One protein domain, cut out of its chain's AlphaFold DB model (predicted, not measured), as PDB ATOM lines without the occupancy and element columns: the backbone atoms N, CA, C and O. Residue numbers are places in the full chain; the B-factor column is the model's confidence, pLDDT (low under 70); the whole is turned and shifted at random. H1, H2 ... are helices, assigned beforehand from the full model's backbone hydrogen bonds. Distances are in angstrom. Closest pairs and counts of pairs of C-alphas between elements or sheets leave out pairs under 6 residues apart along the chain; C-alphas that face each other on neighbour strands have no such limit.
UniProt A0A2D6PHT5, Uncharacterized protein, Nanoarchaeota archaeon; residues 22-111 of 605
ATOM      1  N   ARG A  22     164.234 180.186 109.795       83.75
ATOM      2  CA  ARG A  22     164.276 180.199 111.272       83.75
ATOM      3  C   ARG A  22     163.293 179.179 111.853       83.75
ATOM      4  O   ARG A  22     163.493 178.668 112.953       83.75
ATOM      5  N   GLU A  23     162.236 178.913 111.106       87.62
ATOM      6  CA  GLU A  23     161.180 177.948 111.345       87.62
ATOM      7  C   GLU A  23     161.674 176.508 111.199       87.62
ATOM      8  O   GLU A  23     161.409 175.679 112.069       87.62
ATOM      9  N   GLY A  24     162.427 176.218 110.139       88.62
ATOM     10  CA  GLY A  24     163.091 174.942 109.897       88.62
ATOM     11  C   GLY A  24     164.097 174.646 111.002       88.62
ATOM     12  O   GLY A  24     164.074 173.566 111.595       88.62
ATOM     13  N   ASP A  25     164.884 175.650 111.398       88.31
ATOM     14  CA  ASP A  25     165.814 175.543 112.520       88.31
ATOM     15  C   ASP A  25     165.073 175.274 113.831       88.31
ATOM     16  O   ASP A  25     165.480 174.421 114.630       88.31
ATOM     17  N   TRP A  26     163.966 175.978 114.079       91.75
ATOM     18  CA  TRP A  26     163.126 175.722 115.244       91.75
ATOM     19  C   TRP A  26     162.603 174.282 115.244       91.75
ATOM     20  O   TRP A  26     162.691 173.603 116.274       91.75
ATOM     21  N   LEU A  27     162.114 173.804 114.096       93.06
ATOM     22  CA  LEU A  27     161.523 172.481 113.923       93.06
ATOM     23  C   LEU A  27     162.552 171.370 114.157       93.06
ATOM     24  O   LEU A  27     162.284 170.438 114.924       93.06
ATOM     25  N   VAL A  28     163.749 171.499 113.580       93.62
ATOM     26  CA  VAL A  28     164.880 170.583 113.802       93.62
ATOM     27  C   VAL A  28     165.262 170.531 115.282       93.62
ATOM     28  O   VAL A  28     165.468 169.444 115.822       93.62
ATOM     29  N   ASN A  29     165.275 171.677 115.969       93.38
ATOM     30  CA  ASN A  29     165.596 171.757 117.395       93.38
ATOM     31  C   ASN A  29     164.538 171.120 118.318       93.38
ATOM     32  O   ASN A  29     164.848 170.831 119.476       93.38
ATOM     33  N   GLN A  30     163.310 170.882 117.838       95.19
ATOM     34  CA  GLN A  30     162.302 170.121 118.592       95.19
ATOM     35  C   GLN A  30     162.488 168.602 118.475       95.19
ATOM     36  O   GLN A  30     161.970 167.847 119.303       95.19
ATOM     37  N   GLY A  31     163.196 168.145 117.442       93.25
ATOM     38  CA  GLY A  31     163.468 166.738 117.185       93.25
ATOM     39  C   GLY A  31     164.821 166.288 117.734       93.25
ATOM     40  O   GLY A  31     165.621 167.054 118.263       93.25
ATOM     41  N   THR A  32     165.109 164.997 117.601       94.31
ATOM     42  CA  THR A  32     166.459 164.452 117.789       94.31
ATOM     43  C   THR A  32     166.896 163.796 116.491       94.31
ATOM     44  O   THR A  32     166.392 162.729 116.151       94.31
ATOM     45  N   ASN A  33     167.833 164.427 115.776       90.38
ATOM     46  CA  ASN A  33     168.327 163.975 114.469       90.38
ATOM     47  C   ASN A  33     167.183 163.677 113.480       90.38
ATOM     48  O   ASN A  33     167.109 162.574 112.950       90.38
ATOM     49  N   GLY A  34     166.253 164.617 113.286       89.94
ATOM     50  CA  GLY A  34     165.130 164.439 112.354       89.94
ATOM     51  C   GLY A  34     164.086 163.398 112.771       89.94
ATOM     52  O   GLY A  34     163.325 162.911 111.939       89.94
ATOM     53  N   VAL A  35     164.043 163.025 114.055       95.00
ATOM     54  CA  VAL A  35     162.988 162.177 114.625       95.00
ATOM     55  C   VAL A  35     162.251 162.944 115.719       95.00
ATOM     56  O   VAL A  35     162.879 163.467 116.643       95.00
ATOM     57  N   TRP A  36     160.922 162.977 115.628       95.50
ATOM     58  CA  TRP A  36     160.036 163.666 116.572       95.50
ATOM     59  C   TRP A  36     159.223 162.668 117.406       95.50
ATOM     60  O   TRP A  36     159.496 161.466 117.400       95.50
ATOM     61  N   SER A  37     158.263 163.155 118.199       93.75
ATOM     62  CA  SER A  37     157.676 162.374 119.296       93.75
ATOM     63  C   SER A  37     156.907 161.131 118.836       93.75
ATOM     64  O   SER A  37     156.800 160.151 119.578       93.75
ATOM     65  N   ASN A  38     156.374 161.161 117.615       94.56
ATOM     66  CA  ASN A  38     155.579 160.094 117.030       94.56
ATOM     67  C   ASN A  38     155.749 160.043 115.498       94.56
ATOM     68  O   ASN A  38     156.374 160.918 114.889       94.56
ATOM     69  N   MET A  39     155.201 158.990 114.878       95.88
ATOM     70  CA  MET A  39     155.263 158.770 113.428       95.88
ATOM     71  C   MET A  39     154.688 159.950 112.639       95.88
ATOM     72  O   MET A  39     155.289 160.354 111.650       95.88
ATOM     73  N   ARG A  40     153.563 160.520 113.090       95.88
ATOM     74  CA  ARG A  40     152.879 161.627 112.412       95.88
ATOM     75  C   ARG A  40     153.726 162.895 112.401       95.88
ATOM     76  O   ARG A  40     153.970 163.446 111.336       95.88
ATOM     77  N   GLU A  41     154.233 163.311 113.559       96.00
ATOM     78  CA  GLU A  41     155.140 164.464 113.652       96.00
ATOM     79  C   GLU A  41     156.423 164.246 112.851       96.00
ATOM     80  O   GLU A  41     156.911 165.172 112.217       96.00
ATOM     81  N   THR A  42     156.954 163.020 112.837       97.38
ATOM     82  CA  THR A  42     158.144 162.714 112.033       97.38
ATOM     83  C   THR A  42     157.851 162.792 110.538       97.38
ATOM     84  O   THR A  42     158.677 163.291 109.784       97.38
ATOM     85  N   ALA A  43     156.675 162.341 110.104       97.31
ATOM     86  CA  ALA A  43     156.263 162.415 108.709       97.31
ATOM     87  C   ALA A  43     156.073 163.863 108.247       97.31
ATOM     88  O   ALA A  43     156.640 164.245 107.227       97.31
ATOM     89  N   TYR A  44     155.363 164.687 109.024       95.69
ATOM     90  CA  TYR A  44     155.234 166.110 108.711       95.69
ATOM     91  C   TYR A  44     156.568 166.847 108.795       95.69
ATOM     92  O   TYR A  44     156.846 167.667 107.932       95.69
ATOM     93  N   GLY A  45     157.420 166.529 109.773       95.31
ATOM     94  CA  GLY A  45     158.762 167.101 109.862       95.31
ATOM     95  C   GLY A  45     159.608 166.796 108.624       95.31
ATOM     96  O   GLY A  45     160.255 167.688 108.091       95.31
ATOM     97  N   VAL A  46     159.555 165.561 108.113       95.25
ATOM     98  CA  VAL A  46     160.224 165.192 106.857       95.25
ATOM     99  C   VAL A  46     159.653 165.968 105.669       95.25
ATOM    100  O   VAL A  46     160.439 166.532 104.919       95.25
ATOM    101  N   LEU A  47     158.325 166.028 105.520       94.00
ATOM    102  CA  LEU A  47     157.647 166.763 104.439       94.00
ATOM    103  C   LEU A  47     157.968 168.266 104.455       94.00
ATOM    104  O   LEU A  47     158.189 168.868 103.409       94.00
ATOM    105  N   ALA A  48     158.012 168.862 105.647       92.38
ATOM    106  CA  ALA A  48     158.337 170.266 105.848       92.38
ATOM    107  C   ALA A  48     159.776 170.581 105.429       92.38
ATOM    108  O   ALA A  48     160.010 171.482 104.632       92.38
ATOM    109  N   LEU A  49     160.740 169.815 105.951       90.75
ATOM    110  CA  LEU A  49     162.159 170.069 105.711       90.75
ATOM    111  C   LEU A  49     162.602 169.670 104.297       90.75
ATOM    112  O   LEU A  49     163.620 170.168 103.836       90.75
ATOM    113  N   ASP A  50     161.864 168.798 103.600       87.19
ATOM    114  CA  ASP A  50     162.091 168.438 102.188       87.19
ATOM    115  C   ASP A  50     162.206 169.668 101.278       87.19
ATOM    116  O   ASP A  50     163.045 169.704 100.377       87.19
ATOM    117  N   GLN A  51     161.417 170.700 101.589       75.25
ATOM    118  CA  GLN A  51     161.386 171.971 100.869       75.25
ATOM    119  C   GLN A  51     162.691 172.774 101.025       75.25
ATOM    120  O   GLN A  51     162.944 173.697 100.253       75.25
ATOM    121  N   GLU A  52     163.547 172.417 101.988       78.19
ATOM    122  CA  GLU A  52     164.787 173.116 102.309       78.19
ATOM    123  C   GLU A  52     166.017 172.223 102.080       78.19
ATOM    124  O   GLU A  52     166.196 171.146 102.651       78.19
ATOM    125  N   THR A  53     166.943 172.687 101.242       72.06
ATOM    126  CA  THR A  53     168.066 171.851 100.774       72.06
ATOM    127  C   THR A  53     169.139 171.538 101.831       72.06
ATOM    128  O   THR A  53     169.997 170.684 101.592       72.06
ATOM    129  N   ILE A  54     169.107 172.184 103.000       83.69
ATOM    130  CA  ILE A  54     170.161 172.087 104.026       83.69
ATOM    131  C   ILE A  54     169.975 170.954 105.043       83.69
ATOM    132  O   ILE A  54     170.960 170.512 105.631       83.69
ATOM    133  N   TYR A  55     168.755 170.443 105.233       89.38
ATOM    134  CA  TYR A  55     168.430 169.480 106.299       89.38
ATOM    135  C   TYR A  55     168.586 168.018 105.863       89.38
ATOM    136  O   TYR A  55     167.861 167.122 106.299       89.38
ATOM    137  N   GLY A  56     169.521 167.751 104.947       89.06
ATOM    138  CA  GLY A  56     169.670 166.440 104.313       89.06
ATOM    139  C   GLY A  56     169.899 165.290 105.302       89.06
ATOM    140  O   GLY A  56     169.358 164.201 105.096       89.06
ATOM    141  N   ASP A  57     170.657 165.526 106.377       91.75
ATOM    142  CA  ASP A  57     170.963 164.512 107.391       91.75
ATOM    143  C   ASP A  57     169.746 164.227 108.286       91.75
ATOM    144  O   ASP A  57     169.407 163.066 108.528       91.75
ATOM    145  N   GLU A  58     169.051 165.262 108.757       94.56
ATOM    146  CA  GLU A  58     167.813 165.149 109.532       94.56
ATOM    147  C   GLU A  58     166.744 164.412 108.732       94.56
ATOM    148  O   GLU A  58     166.159 163.446 109.223       94.56
ATOM    149  N   ILE A  59     166.545 164.798 107.470       94.06
ATOM    150  CA  ILE A  59     165.572 164.151 106.593       94.06
ATOM    151  C   ILE A  59     165.929 162.676 106.380       94.06
ATOM    152  O   ILE A  59     165.052 161.817 106.469       94.06
ATOM    153  N   ALA A  60     167.201 162.346 106.137       94.56
ATOM    154  CA  ALA A  60     167.628 160.959 105.948       94.56
ATOM    155  C   ALA A  60     167.355 160.091 107.191       94.56
ATOM    156  O   ALA A  60     166.847 158.973 107.069       94.56
ATOM    157  N   ASN A  61     167.639 160.618 108.383       96.06
ATOM    158  CA  ASN A  61     167.370 159.934 109.648       96.06
ATOM    159  C   ASN A  61     165.860 159.793 109.922       96.06
ATOM    160  O   ASN A  61     165.406 158.738 110.374       96.06
ATOM    161  N   GLY A  62     165.073 160.829 109.616       96.81
ATOM    162  CA  GLY A  62     163.614 160.802 109.706       96.81
ATOM    163  C   GLY A  62     163.007 159.743 108.790       96.81
ATOM    164  O   GLY A  62     162.217 158.914 109.242       96.81
ATOM    165  N   VAL A  63     163.452 159.682 107.532       96.88
ATOM    166  CA  VAL A  63     163.063 158.647 106.559       96.88
ATOM    167  C   VAL A  63     163.396 157.244 107.073       96.88
ATOM    168  O   VAL A  63     162.527 156.371 107.054       96.88
ATOM    169  N   GLU A  64     164.609 157.009 107.586       96.75
ATOM    170  CA  GLU A  64     164.990 155.702 108.149       96.75
ATOM    171  C   GLU A  64     164.085 155.306 109.331       96.75
ATOM    172  O   GLU A  64     163.624 154.162 109.419       96.75
ATOM    173  N   SER A  65     163.763 156.265 110.205       97.25
ATOM    174  CA  SER A  65     162.838 156.070 111.325       97.25
ATOM    175  C   SER A  65     161.422 155.723 110.857       97.25
ATOM    176  O   SER A  65     160.824 154.772 111.370       97.25
ATOM    177  N   LEU A  66     160.886 156.442 109.864       98.06
ATOM    178  CA  LEU A  66     159.553 156.189 109.306       98.06
ATOM    179  C   LEU A  66     159.457 154.795 108.689       98.06
ATOM    180  O   LEU A  66     158.495 154.078 108.967       98.06
ATOM    181  N   ILE A  67     160.469 154.380 107.920       97.81
ATOM    182  CA  ILE A  67     160.534 153.035 107.334       97.81
ATOM    183  C   ILE A  67     160.472 151.977 108.439       97.81
ATOM    184  O   ILE A  67     159.627 151.084 108.386       97.81
ATOM    185  N   GLY A  68     161.311 152.098 109.473       97.00
ATOM    186  CA  GLY A  68     161.343 151.132 110.572       97.00
ATOM    187  C   GLY A  68     160.028 151.059 111.357       97.00
ATOM    188  O   GLY A  68     159.568 149.966 111.706       97.00
ATOM    189  N   GLN A  69     159.393 152.206 111.617       97.06
ATOM    190  CA  GLN A  69     158.105 152.259 112.310       97.06
ATOM    191  C   GLN A  69     156.978 151.649 111.463       97.06
ATOM    192  O   GLN A  69     156.213 150.832 111.984       97.06
ATOM    193  N   LEU A  70     156.909 151.984 110.168       97.75
ATOM    194  CA  LEU A  70     155.931 151.430 109.230       97.75
ATOM    195  C   LEU A  70     156.088 149.915 109.084       97.75
ATOM    196  O   LEU A  70     155.115 149.185 109.251       97.75
ATOM    197  N   GLU A  71     157.297 149.409 108.829       97.31
ATOM    198  CA  GLU A  71     157.525 147.966 108.678       97.31
ATOM    199  C   GLU A  71     157.098 147.186 109.931       97.31
ATOM    200  O   GLU A  71     156.425 146.156 109.831       97.31
ATOM    201  N   SER A  72     157.429 147.702 111.118       97.25
ATOM    202  CA  SER A  72     157.083 147.085 112.401       97.25
ATOM    203  C   SER A  72     155.570 147.062 112.657       97.25
ATOM    204  O   SER A  72     154.996 146.022 113.018       97.25
ATOM    205  N   CYS A  73     154.891 148.195 112.456       97.31
ATOM    206  CA  CYS A  73     153.463 148.288 112.738       97.31
ATOM    207  C   CYS A  73     152.622 147.566 111.673       97.31
ATOM    208  O   CYS A  73     151.630 146.927 112.028       97.31
ATOM    209  N   MET A  74     153.032 147.581 110.398       96.56
ATOM    210  CA  MET A  74     152.313 146.896 109.318       96.56
ATOM    211  C   MET A  74     152.408 145.381 109.482       96.56
ATOM    212  O   MET A  74     151.401 144.687 109.362       96.56
ATOM    213  N   ALA A  75     153.584 144.859 109.849       94.75
ATOM    214  CA  ALA A  75     153.769 143.430 110.106       94.75
ATOM    215  C   ALA A  75     152.889 142.906 111.256       94.75
ATOM    216  O   ALA A  75     152.519 141.733 111.275       94.75
ATOM    217  N   SER A  76     152.549 143.770 112.215       95.31
ATOM    218  CA  SER A  76     151.693 143.444 113.359       95.31
ATOM    219  C   SER A  76     150.245 143.930 113.210       95.31
ATOM    220  O   SER A  76     149.454 143.722 114.129       95.31
ATOM    221  N   ASN A  77     149.890 144.555 112.079       94.12
ATOM    222  CA  ASN A  77     148.601 145.216 111.842       94.12
ATOM    223  C   ASN A  77     148.193 146.188 112.965       94.12
ATOM    224  O   ASN A  77     147.018 146.308 113.306       94.12
ATOM    225  N   SER A  78     149.177 146.861 113.559       95.50
ATOM    226  CA  SER A  78     148.993 147.756 114.705       95.50
ATOM    227  C   SER A  78     149.153 149.237 114.361       95.50
ATOM    228  O   SER A  78     149.013 150.070 115.255       95.50
ATOM    229  N   CYS A  79     149.438 149.583 113.098       96.50
ATOM    230  CA  CYS A  79     149.544 150.986 112.707       96.50
ATOM    231  C   CYS A  79     148.214 151.712 112.931       96.50
ATOM    232  O   CYS A  79     147.145 151.181 112.612       96.50
ATOM    233  N   ASN A  80     148.304 152.963 113.379       96.81
ATOM    234  CA  ASN A  80     147.236 153.915 113.129       96.81
ATOM    235  C   ASN A  80     147.180 154.171 111.613       96.81
ATOM    236  O   ASN A  80     148.202 154.487 111.004       96.81
ATOM    237  N   VAL A  81     146.013 153.984 111.001       97.12
ATOM    238  CA  VAL A  81     145.859 154.034 109.538       97.12
ATOM    239  C   VAL A  81     146.134 155.434 108.981       97.12
ATOM    240  O   VAL A  81     146.787 155.537 107.946       97.12
ATOM    241  N   LYS A  82     145.707 156.492 109.683       97.06
ATOM    242  CA  LYS A  82     145.967 157.888 109.294       97.06
ATOM    243  C   LYS A  82     147.456 158.223 109.407       97.06
ATOM    244  O   LYS A  82     148.038 158.786 108.488       97.06
ATOM    245  N   ASP A  83     148.098 157.845 110.510       97.81
ATOM    246  CA  ASP A  83     149.529 158.131 110.682       97.81
ATOM    247  C   ASP A  83     150.369 157.365 109.644       97.81
ATOM    248  O   ASP A  83     151.321 157.906 109.085       97.81
ATOM    249  N   ALA A  84     149.975 156.126 109.324       98.25
ATOM    250  CA  ALA A  84     150.618 155.330 108.285       98.25
ATOM    251  C   ALA A  84     150.431 155.923 106.882       98.25
ATOM    252  O   ALA A  84     151.362 155.857 106.078       98.25
ATOM    253  N   SER A  85     149.268 156.510 106.569       98.12
ATOM    254  CA  SER A  85     149.064 157.182 105.281       98.12
ATOM    255  C   SER A  85     149.931 158.433 105.166       98.12
ATOM    256  O   SER A  85     150.634 158.578 104.171       98.12
ATOM    257  N   ILE A  86     149.995 159.274 106.202       97.81
ATOM    258  CA  ILE A  86     150.856 160.472 106.212       97.81
ATOM    259  C   ILE A  86     152.340 160.083 106.096       97.81
ATOM    260  O   ILE A  86     153.076 160.661 105.301       97.81
ATOM    261  N   ALA A  87     152.785 159.050 106.817       98.25
ATOM    262  CA  ALA A  87     154.149 158.535 106.685       98.25
ATOM    263  C   ALA A  87     154.436 157.984 105.279       98.25
ATOM    264  O   ALA A  87     155.544 158.135 104.770       98.25
ATOM    265  N   THR A  88     153.445 157.365 104.634       98.50
ATOM    266  CA  THR A  88     153.574 156.878 103.253       98.50
ATOM    267  C   THR A  88     153.725 158.036 102.267       98.50
ATOM    268  O   THR A  88     154.569 157.942 101.380       98.50
ATOM    269  N   LEU A  89     152.975 159.129 102.454       97.75
ATOM    270  CA  LEU A  89     153.105 160.358 101.664       97.75
ATOM    271  C   LEU A  89     154.509 160.959 101.792       97.75
ATOM    272  O   LEU A  89     155.182 161.160 100.786       97.75
ATOM    273  N   ALA A  90     155.002 161.124 103.024       97.06
ATOM    274  CA  ALA A  90     156.350 161.634 103.288       97.06
ATOM    275  C   ALA A  90     157.449 160.814 102.590       97.06
ATOM    276  O   ALA A  90     158.403 161.355 102.033       97.06
ATOM    277  N   LEU A  91     157.316 159.483 102.590       97.69
ATOM    278  CA  LEU A  91     158.259 158.602 101.902       97.69
ATOM    279  C   LEU A  91     158.133 158.662 100.376       97.69
ATOM    280  O   LEU A  91     159.133 158.440  99.687       97.69
ATOM    281  N   HIS A  92     156.928 158.901  99.860       96.88
ATOM    282  CA  HIS A  92     156.665 159.039  98.434       96.88
ATOM    283  C   HIS A  92     157.310 160.306  97.867       96.88
ATOM    284  O   HIS A  92     158.086 160.192  96.917       96.88
ATOM    285  N   GLU A  93     157.068 161.462  98.490       92.81
ATOM    286  CA  GLU A  93     157.551 162.763  98.005       92.81
ATOM    287  C   GLU A  93     159.085 162.863  97.994       92.81
ATOM    288  O   GLU A  93     159.661 163.308  97.002       92.81
ATOM    289  N   ARG A  94     159.781 162.298  98.997       87.94
ATOM    290  CA  ARG A  94     161.260 162.249  98.997       87.94
ATOM    291  C   ARG A  94     161.876 161.428  97.865       87.94
ATOM    292  O   ARG A  94     163.072 161.555  97.581       87.94
ATOM    293  N   GLY A  95     161.109 160.531  97.249       78.38
ATOM    294  CA  GLY A  95     161.614 159.588  96.258       78.38
ATOM    295  C   GLY A  95     162.551 158.515  96.841       78.38
ATOM    296  O   GLY A  95     162.824 158.444  98.035       78.38
ATOM    297  N   ASN A  96     163.026 157.603  95.987       84.44
ATOM    298  CA  ASN A  96     163.898 156.458  96.335       84.44
ATOM    299  C   ASN A  96     163.335 155.423  97.337       84.44
ATOM    300  O   ASN A  96     164.011 154.438  97.633       84.44
ATOM    301  N   ASN A  97     162.082 155.563  97.778       92.06
ATOM    302  CA  ASN A  97     161.417 154.652  98.721       92.06
ATOM    303  C   ASN A  97     160.332 153.775  98.065       92.06
ATOM    304  O   ASN A  97     159.467 153.229  98.747       92.06
ATOM    305  N   ALA A  98     160.370 153.601  96.739       91.12
ATOM    306  CA  ALA A  98     159.282 152.985  95.968       91.12
ATOM    307  C   ALA A  98     158.835 151.604  96.490       91.12
ATOM    308  O   ALA A  98     157.648 151.289  96.476       91.12
ATOM    309  N   ILE A  99     159.768 150.784  96.992       90.62
ATOM    310  CA  ILE A  99     159.458 149.444  97.516       90.62
ATOM    311  C   ILE A  99     158.595 149.528  98.780       90.62
ATOM    312  O   ILE A  99     157.592 148.824  98.884       90.62
ATOM    313  N   ILE A 100     158.991 150.351  99.755       95.00
ATOM    314  CA  ILE A 100     158.244 150.482 101.010       95.00
ATOM    315  C   ILE A 100     156.935 151.241 100.783       95.00
ATOM    316  O   ILE A 100     155.915 150.826 101.323       95.00
ATOM    317  N   VAL A 101     156.928 152.255  99.912       96.31
ATOM    318  CA  VAL A 101     155.718 152.998  99.523       96.31
ATOM    319  C   VAL A 101     154.694 152.072  98.867       96.31
ATOM    320  O   VAL A 101     153.529 152.073  99.254       96.31
ATOM    321  N   ASN A 102     155.113 151.206  97.937       90.38
ATOM    322  CA  ASN A 102     154.207 150.241  97.315       90.38
ATOM    323  C   ASN A 102     153.643 149.243  98.344       90.38
ATOM    324  O   ASN A 102     152.429 149.026  98.378       90.38
ATOM    325  N   LYS A 103     154.494 148.698  99.229       91.25
ATOM    326  CA  LYS A 103     154.058 147.814 100.325       91.25
ATOM    327  C   LYS A 103     153.057 148.503 101.252       91.25
ATOM    328  O   LYS A 103     152.039 147.901 101.586       91.25
ATOM    329  N   ALA A 104     153.336 149.744 101.647       96.00
ATOM    330  CA  ALA A 104     152.473 150.532 102.514       96.00
ATOM    331  C   ALA A 104     151.144 150.864 101.834       96.00
ATOM    332  O   ALA A 104     150.095 150.646 102.428       96.00
ATOM    333  N   GLY A 105     151.155 151.243 100.555       93.25
ATOM    334  CA  GLY A 105     149.942 151.425  99.758       93.25
ATOM    335  C   GLY A 105     149.074 150.165  99.696       93.25
ATOM    336  O   GLY A 105     147.863 150.224  99.898       93.25
ATOM    337  N   SER A 106     149.686 148.997  99.496       88.25
ATOM    338  CA  SER A 106     148.964 147.720  99.533       88.25
ATOM    339  C   SER A 106     148.440 147.386 100.936       88.25
ATOM    340  O   SER A 106     147.335 146.855 101.067       88.25
ATOM    341  N   TRP A 107     149.175 147.734 101.996       93.00
ATOM    342  CA  TRP A 107     148.694 147.610 103.375       93.00
ATOM    343  C   TRP A 107     147.514 148.549 103.665       93.00
ATOM    344  O   TRP A 107     146.520 148.096 104.230       93.00
ATOM    345  N   LEU A 108     147.563 149.808 103.217       94.12
ATOM    346  CA  LEU A 108     146.476 150.786 103.339       94.12
ATOM    347  C   LEU A 108     145.221 150.312 102.597       94.12
ATOM    348  O   LEU A 108     144.129 150.324 103.155       94.12
ATOM    349  N   LEU A 109     145.353 149.785 101.377       88.12
ATOM    350  CA  LEU A 109     144.227 149.155 100.679       88.12
ATOM    351  C   LEU A 109     143.619 147.999 101.488       88.12
ATOM    352  O   LEU A 109     142.404 147.822 101.480       88.12
ATOM    353  N   ASN A 110     144.453 147.231 102.191       86.00
ATOM    354  CA  ASN A 110     144.037 146.090 103.005       86.00
ATOM    355  C   ASN A 110     143.519 146.463 104.399       86.00
ATOM    356  O   ASN A 110     142.940 145.593 105.052       86.00
ATOM    357  N   SER A 111     143.718 147.696 104.868       90.19
ATOM    358  CA  SER A 111     143.294 148.142 106.200       90.19
ATOM    359  C   SER A 111     141.832 148.599 106.261       90.19
ATOM    360  O   SER A 111     141.344 148.873 107.360       90.19
TER     361      SER A 111
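Overview. This is residues 22 to 111 of the 605 residues of an uncharacterized protein of Nanoarchaeota archaeon (UniProt A0A2D6PHT5). Three helices, H2, H4 and H5, form a row along the longest helix, H3, an up-and-down bundle in which each runs against the one before; H1 sits at one end beside H2. The printed part has 90 residues, with five named helices, H1 to H5 in order, and no named strand: all helix. It is compact, radius of gyration of the C-alphas 12.6 A, spanning 40 by 24 by 16 A.

Along the chain. H3, residues 56 to 75, is 28.6 A long. H2 is residues 39 to 50, 16.3 A; H4 81 to 93, 18.6 A; H5 98 to 110, 18.2 A, ending at C-alpha 110 (144.037, 146.090, 103.005). H1, residues 22 to 30, 12.6 A, begins at C-alpha 22 (164.276, 180.199, 111.272).

Arrangement. H3 touches H2 in a hairpin, C-alphas of Val 46 and Ile 59 closest at 5.5 A. H2 touches H4 the same way, a shallow tilt of 21 degrees, C-alphas of Ala 43 and Ala 87 closest at 4.9 A. H4 and H5 form a hairpin, C-alphas of Thr 88 and Val 101 closest at 5.8 A. H2 and H5 are apart. H1 and H2 only just touch, with 3 pairs of C-alphas within 8 A, closest Gly 24 and Leu 49. In H1 to H5 every O i to N i+4 pair is within hydrogen-bond range.

Size, cuts and confidence. The C-alphas farthest apart, Arg 22 and Asn 110, are 40.5 A apart. The printed part has no cut, no long link and no residue under pLDDT 70.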